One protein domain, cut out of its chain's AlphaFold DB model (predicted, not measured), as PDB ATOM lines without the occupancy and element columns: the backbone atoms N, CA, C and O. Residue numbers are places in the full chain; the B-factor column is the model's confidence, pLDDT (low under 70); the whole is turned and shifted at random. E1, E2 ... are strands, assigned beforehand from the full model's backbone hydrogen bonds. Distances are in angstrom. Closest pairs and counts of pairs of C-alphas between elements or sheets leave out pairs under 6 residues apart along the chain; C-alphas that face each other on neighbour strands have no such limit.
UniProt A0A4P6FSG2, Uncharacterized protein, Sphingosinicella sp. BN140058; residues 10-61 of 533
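This is residues 10 to 61 of the 533 residues of an uncharacterized protein of Sphingosinicella sp. BN140058 (UniProt A0A4P6FSG2). With little regular structure, this is one small sheet, strongly twisted and curled like part of a barrel, made of two hairpins side by side, E1 with E2 and E3 with E4. The printed part has 52 residues and no named helix; strands E1 to E4 follow along the chain, hold 17 residues and make an all-strand, antiparallel sheet in the order E1, E2, E4, E3. It is compact, radius of gyration of the C-alphas 10.6 A, and spans 29 by 23 by 16 A.

E2, residues 35 to 40, is 15.5 A long. E1, residues 20 to 23, 10.3 A, begins at C-alpha 20 (-36.559, 14.646, 38.117). E4, residues 57 to 60, 10.4 A, ends at C-alpha 60 (-35.659, 14.759, 28.430). E3, residues 49 to 51, is 7.2 A.

E2 is antiparallel to E1, with N 21 and O 37 3.0 A apart, and to E4, with N 38 and O 59 2.8 A apart, both within hydrogen-bond range. E4 is antiparallel to E3, with N 58 and O 50 within hydrogen-bond range at 2.9 A. Edge strands E1 and E3 are apart.

The C-alphas farthest apart, Asp 31 and Pro 41, are 29.0 A apart. The link E1 to E2 is long. The printed part has no cut; residue 30 is under pLDDT 70.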
ATOM      1  N   GLY A  10     -47.077  20.216  31.647       88.62
ATOM      2  CA  GLY A  10     -46.908  21.612  31.233       88.62
ATOM      3  C   GLY A  10     -47.855  22.586  31.941       88.62
ATOM      4  O   GLY A  10     -47.591  23.783  32.011       88.62
ATOM      5  N   THR A  11     -48.946  22.081  32.517       91.19
ATOM      6  CA  THR A  11     -49.934  22.890  33.256       91.19
ATOM      7  C   THR A  11     -49.886  22.661  34.765       91.19
ATOM      8  O   THR A  11     -50.637  23.278  35.520       91.19
ATOM      9  N   THR A  12     -48.975  21.803  35.225       93.00
ATOM     10  CA  THR A  12     -48.851  21.413  36.630       93.00
ATOM     11  C   THR A  12     -47.742  22.210  37.312       93.00
ATOM     12  O   THR A  12     -46.671  22.414  36.746       93.00
ATOM     13  N   THR A  13     -47.982  22.671  38.544       95.81
ATOM     14  CA  THR A  13     -46.917  23.186  39.422       95.81
ATOM     15  C   THR A  13     -46.181  21.998  40.027       95.81
ATOM     16  O   THR A  13     -46.805  21.164  40.682       95.81
ATOM     17  N   ILE A  14     -44.873  21.910  39.801       94.88
ATOM     18  CA  ILE A  14     -44.034  20.811  40.287       94.88
ATOM     19  C   ILE A  14     -43.212  21.324  41.471       94.88
ATOM     20  O   ILE A  14     -42.732  22.453  41.447       94.88
ATOM     21  N   ASP A  15     -43.081  20.512  42.523       95.88
ATOM     22  CA  ASP A  15     -42.321  20.885  43.719       95.88
ATOM     23  C   ASP A  15     -40.874  21.265  43.336       95.88
ATOM     24  O   ASP A  15     -40.178  20.462  42.706       95.88
ATOM     25  N   PRO A  16     -40.395  22.471  43.703       94.50
ATOM     26  CA  PRO A  16     -39.073  22.944  43.314       94.50
ATOM     27  C   PRO A  16     -37.912  22.134  43.914       94.50
ATOM     28  O   PRO A  16     -36.775  22.351  43.500       94.50
ATOM     29  N   SER A  17     -38.161  21.239  44.875       96.31
ATOM     30  CA  SER A  17     -37.167  20.299  45.409       96.31
ATOM     31  C   SER A  17     -36.969  19.045  44.547       96.31
ATOM     32  O   SER A  17     -36.042  18.277  44.797       96.31
ATOM     33  N   LEU A  18     -37.816  18.823  43.535       97.38
ATOM     34  CA  LEU A  18     -37.678  17.700  42.615       97.38
ATOM     35  C   LEU A  18     -36.708  18.038  41.482       97.38
ATOM     36  O   LEU A  18     -36.919  18.975  40.713       97.38
ATOM     37  N   ASP A  19     -35.682  17.203  41.329       97.06
ATOM     38  CA  ASP A  19     -34.730  17.297  40.216       97.06
ATOM     39  C   ASP A  19     -35.174  16.496  38.986       97.06
ATOM     40  O   ASP A  19     -34.694  16.737  37.877       97.06
ATOM     41  N   TYR A  20     -36.089  15.539  39.170       97.00
ATOM     42  CA  TYR A  20     -36.559  14.646  38.117       97.00
ATOM     43  C   TYR A  20     -38.057  14.391  38.205       97.00
ATOM     44  O   TYR A  20     -38.608  14.250  39.296       97.00
ATOM     45  N   VAL A  21     -38.678  14.224  37.041       94.56
ATOM     46  CA  VAL A  21     -40.062  13.755  36.906       94.56
ATOM     47  C   VAL A  21     -40.161  12.684  35.827       94.56
ATOM     48  O   VAL A  21     -39.368  12.677  34.886       94.56
ATOM     49  N   SER A  22     -41.132  11.784  35.961       92.81
ATOM     50  CA  SER A  22     -41.447  10.765  34.956       92.81
ATOM     51  C   SER A  22     -42.868  10.962  34.449       92.81
ATOM     52  O   SER A  22     -43.789  11.130  35.250       92.81
ATOM     53  N   THR A  23     -43.059  10.925  33.132       89.69
ATOM     54  CA  THR A  23     -44.394  10.948  32.529       89.69
ATOM     55  C   THR A  23     -44.916   9.528  32.340       89.69
ATOM     56  O   THR A  23     -44.178   8.607  31.998       89.69
ATOM     57  N   VAL A  24     -46.223   9.356  32.540       86.19
ATOM     58  CA  VAL A  24     -46.932   8.081  32.312       86.19
ATOM     59  C   VAL A  24     -47.494   7.950  30.891       86.19
ATOM     60  O   VAL A  24     -48.126   6.951  30.548       86.19
ATOM     61  N   GLY A  25     -47.299   8.983  30.072       83.31
ATOM     62  CA  GLY A  25     -47.694   9.045  28.671       83.31
ATOM     63  C   GLY A  25     -46.639   9.751  27.811       83.31
ATOM     64  O   GLY A  25     -45.791  10.476  28.338       83.31
ATOM     65  N   TYR A  26     -46.689   9.514  26.506       82.00
ATOM     66  CA  TYR A  26     -45.908  10.148  25.451       82.00
ATOM     67  C   TYR A  26     -46.686  11.308  24.817       82.00
ATOM     68  O   TYR A  26     -46.201  12.434  24.799       82.00
ATOM     69  N   TYR A  27     -47.895  11.043  24.311       78.25
ATOM     70  CA  TYR A  27     -48.757  12.022  23.639       78.25
ATOM     71  C   TYR A  27     -50.079  12.231  24.379       78.25
ATOM     72  O   TYR A  27     -50.562  13.355  24.493       78.25
ATOM     73  N   ALA A  28     -50.674  11.146  24.868       77.19
ATOM     74  CA  ALA A  28     -51.894  11.173  25.658       77.19
ATOM     75  C   ALA A  28     -51.644  10.605  27.054       77.19
ATOM     76  O   ALA A  28     -50.735   9.806  27.279       77.19
ATOM     77  N   ILE A  29     -52.492  10.997  28.003       74.38
ATOM     78  CA  ILE A  29     -52.501  10.393  29.334       74.38
ATOM     79  C   ILE A  29     -52.664   8.871  29.188       74.38
ATOM     80  O   ILE A  29     -53.608   8.405  28.551       74.38
ATOM     81  N   ALA A  30     -51.753   8.120  29.814       69.88
ATOM     82  CA  ALA A  30     -51.754   6.658  29.886       69.88
ATOM     83  C   ALA A  30     -51.560   5.899  28.554       69.88
ATOM     84  O   ALA A  30     -51.912   4.724  28.468       69.88
ATOM     85  N   ASP A  31     -50.932   6.495  27.537       73.00
ATOM     86  CA  ASP A  31     -50.538   5.784  26.302       73.00
ATOM     87  C   ASP A  31     -49.233   4.953  26.442       73.00
ATOM     88  O   ASP A  31     -48.599   4.586  25.449       73.00
ATOM     89  N   GLY A  32     -48.853   4.614  27.682       71.62
ATOM     90  CA  GLY A  32     -47.718   3.741  28.001       71.62
ATOM     91  C   GLY A  32     -46.361   4.450  28.061       71.62
ATOM     92  O   GLY A  32     -45.348   3.823  27.744       71.62
ATOM     93  N   GLY A  33     -46.347   5.739  28.425       72.81
ATOM     94  CA  GLY A  33     -45.143   6.568  28.550       72.81
ATOM     95  C   GLY A  33     -44.075   6.007  29.493       72.81
ATOM     96  O   GLY A  33     -44.356   5.157  30.330       72.81
ATOM     97  N   ASP A  34     -42.846   6.505  29.340       81.31
ATOM     98  CA  ASP A  34     -41.717   6.289  30.263       81.31
ATOM     99  C   ASP A  34     -40.630   7.358  30.031       81.31
ATOM    100  O   ASP A  34     -39.448   7.074  29.832       81.31
ATOM    101  N   ALA A  35     -41.036   8.625  29.898       88.69
ATOM    102  CA  ALA A  35     -40.086   9.715  29.695       88.69
ATOM    103  C   ALA A  35     -39.662  10.283  31.047       88.69
ATOM    104  O   ALA A  35     -40.486  10.801  31.799       88.69
ATOM    105  N   ARG A  36     -38.367  10.197  31.351       94.19
ATOM    106  CA  ARG A  36     -37.771  10.861  32.509       94.19
ATOM    107  C   ARG A  36     -37.235  12.216  32.079       94.19
ATOM    108  O   ARG A  36     -36.432  12.278  31.156       94.19
ATOM    109  N   TYR A  37     -37.630  13.274  32.772       95.88
ATOM    110  CA  TYR A  37     -37.116  14.622  32.566       95.88
ATOM    111  C   TYR A  37     -36.297  15.067  33.771       95.88
ATOM    112  O   TYR A  37     -36.602  14.683  34.901       95.88
ATOM    113  N   ARG A  38     -35.270  15.883  33.533       97.31
ATOM    114  CA  ARG A  38     -34.512  16.583  34.574       97.31
ATOM    115  C   ARG A  38     -34.838  18.067  34.559       97.31
ATOM    116  O   ARG A  38     -35.046  18.637  33.487       97.31
ATOM    117  N   ARG A  39     -34.832  18.699  35.726       98.06
ATOM    118  CA  ARG A  39     -34.961  20.152  35.828       98.06
ATOM    119  C   ARG A  39     -33.695  20.827  35.297       98.06
ATOM    120  O   ARG A  39     -32.585  20.372  35.572       98.06
ATOM    121  N   VAL A  40     -33.846  21.917  34.551       98.12
ATOM    122  CA  VAL A  40     -32.733  22.704  33.998       98.12
ATOM    123  C   VAL A  40     -32.952  24.204  34.233       98.12
ATOM    124  O   VAL A  40     -34.094  24.662  34.275       98.12
ATOM    125  N   PRO A  41     -31.877  24.997  34.401       97.12
ATOM    126  CA  PRO A  41     -31.996  26.423  34.722       97.12
ATOM    127  C   PRO A  41     -32.447  27.290  33.534       97.12
ATOM    128  O   PRO A  41     -32.844  28.437  33.728       97.12
ATOM    129  N   SER A  42     -32.377  26.770  32.307       97.44
ATOM    130  CA  SER A  42     -32.699  27.483  31.066       97.44
ATOM    131  C   SER A  42     -33.276  26.523  30.022       97.44
ATOM    132  O   SER A  42     -32.938  25.338  30.062       97.44
ATOM    133  N   PRO A  43     -34.094  27.002  29.066       96.81
ATOM    134  CA  PRO A  43     -34.673  26.149  28.029       96.81
ATOM    135  C   PRO A  43     -33.581  25.470  27.177       96.81
ATOM    136  O   PRO A  43     -32.715  26.169  26.644       96.81
ATOM    137  N   PRO A  44     -33.625  24.134  27.005       95.75
ATOM    138  CA  PRO A  44     -32.755  23.420  26.071       95.75
ATOM    139  C   PRO A  44     -32.936  23.881  24.618       95.75
ATOM    140  O   PRO A  44     -34.005  24.360  24.232       95.75
ATOM    141  N   ALA A  45     -31.913  23.693  23.780       95.25
ATOM    142  CA  ALA A  45     -31.978  24.073  22.365       95.25
ATOM    143  C   ALA A  45     -32.937  23.187  21.545       95.25
ATOM    144  O   ALA A  45     -33.544  23.667  20.595       95.25
ATOM    145  N   HIS A  46     -33.113  21.922  21.932       94.56
ATOM    146  CA  HIS A  46     -33.970  20.949  21.246       94.56
ATOM    147  C   HIS A  46     -35.402  20.930  21.800       94.56
ATOM    148  O   HIS A  46     -35.643  21.362  22.928       94.56
ATOM    149  N   ASP A  47     -36.350  20.347  21.072       95.31
ATOM    150  CA  ASP A  47     -37.773  20.361  21.447       95.31
ATOM    151  C   ASP A  47     -38.208  19.248  22.414       95.31
ATOM    152  O   ASP A  47     -39.340  19.261  22.887       95.31
ATOM    153  N   ALA A  48     -37.309  18.338  22.811       95.06
ATOM    154  CA  ALA A  48     -37.558  17.365  23.885       95.06
ATOM    155  C   ALA A  48     -37.524  18.015  25.287       95.06
ATOM    156  O   ALA A  48     -36.733  17.642  26.158       95.06
ATOM    157  N   LYS A  49     -38.349  19.042  25.486       95.38
ATOM    158  CA  LYS A  49     -38.418  19.872  26.690       95.38
ATOM    159  C   LYS A  49     -39.853  20.309  26.974       95.38
ATOM    160  O   LYS A  49     -40.678  20.361  26.067       95.38
ATOM    161  N   PHE A  50     -40.129  20.696  28.213       94.88
ATOM    162  CA  PHE A  50     -41.352  21.422  28.557       94.88
ATOM    163  C   PHE A  50     -41.101  22.413  29.698       94.88
ATOM    164  O   PHE A  50     -40.080  22.340  30.385       94.88
ATOM    165  N   GLN A  51     -42.031  23.349  29.881       97.00
ATOM    166  CA  GLN A  51     -42.046  24.271  31.013       97.00
ATOM    167  C   GLN A  51     -43.247  23.940  31.899       97.00
ATOM    168  O   GLN A  51     -44.357  23.828  31.382       97.00
ATOM    169  N   SER A  52     -43.040  23.751  33.200       97.06
ATOM    170  CA  SER A  52     -44.136  23.574  34.162       97.06
ATOM    171  C   SER A  52     -44.795  24.914  34.512       97.06
ATOM    172  O   SER A  52     -44.265  25.983  34.204       97.06
ATOM    173  N   ALA A  53     -45.950  24.880  35.184       96.69
ATOM    174  CA  ALA A  53     -46.729  26.086  35.493       96.69
ATOM    175  C   ALA A  53     -46.020  27.076  36.442       96.69
ATOM    176  O   ALA A  53     -46.358  28.256  36.468       96.69
ATOM    177  N   ASP A  54     -45.023  26.612  37.200       95.62
ATOM    178  CA  ASP A  54     -44.133  27.438  38.028       95.62
ATOM    179  C   ASP A  54     -43.021  28.135  37.217       95.62
ATOM    180  O   ASP A  54     -42.205  28.867  37.776       95.62
ATOM    181  N   GLY A  55     -42.970  27.901  35.904       96.69
ATOM    182  CA  GLY A  55     -41.971  28.450  34.997       96.69
ATOM    183  C   GLY A  55     -40.664  27.657  34.934       96.69
ATOM    184  O   GLY A  55     -39.759  28.072  34.204       96.69
ATOM    185  N   ALA A  56     -40.534  26.534  35.650       97.56
ATOM    186  CA  ALA A  56     -39.334  25.708  35.587       97.56
ATOM    187  C   ALA A  56     -39.225  24.944  34.262       97.56
ATOM    188  O   ALA A  56     -40.219  24.451  33.730       97.56
ATOM    189  N   TRP A  57     -38.000  24.820  33.745       98.12
ATOM    190  CA  TRP A  57     -37.712  24.076  32.521       98.12
ATOM    191  C   TRP A  57     -37.306  22.638  32.821       98.12
ATOM    192  O   TRP A  57     -36.540  22.372  33.750       98.12
ATOM    193  N   TRP A  58     -37.789  21.727  31.981       97.44
ATOM    194  CA  TRP A  58     -37.557  20.293  32.077       97.44
ATOM    195  C   TRP A  58     -37.055  19.757  30.742       97.44
ATOM    196  O   TRP A  58     -37.618  20.062  29.693       97.44
ATOM    197  N   GLU A  59     -35.997  18.957  30.781       97.06
ATOM    198  CA  GLU A  59     -35.321  18.382  29.616       97.06
ATOM    199  C   GLU A  59     -35.394  16.859  29.664       97.06
ATOM    200  O   GLU A  59     -35.188  16.274  30.730       97.06
ATOM    201  N   LEU A  60     -35.671  16.215  28.529       96.19
ATOM    202  CA  LEU A  60     -35.659  14.759  28.430       96.19
ATOM    203  C   LEU A  60     -34.278  14.213  28.831       96.19
ATOM    204  O   LEU A  60     -33.247  14.647  28.331       96.19
ATOM    205  N   TYR A  61     -34.260  13.253  29.751       96.44
ATOM    206  CA  TYR A  61     -33.046  12.721  30.359       96.44
ATOM    207  C   TYR A  61     -33.060  11.195  30.349       96.44
ATOM    208  O   TYR A  61     -33.297  10.532  31.365       96.44
TER     209      TYR A  61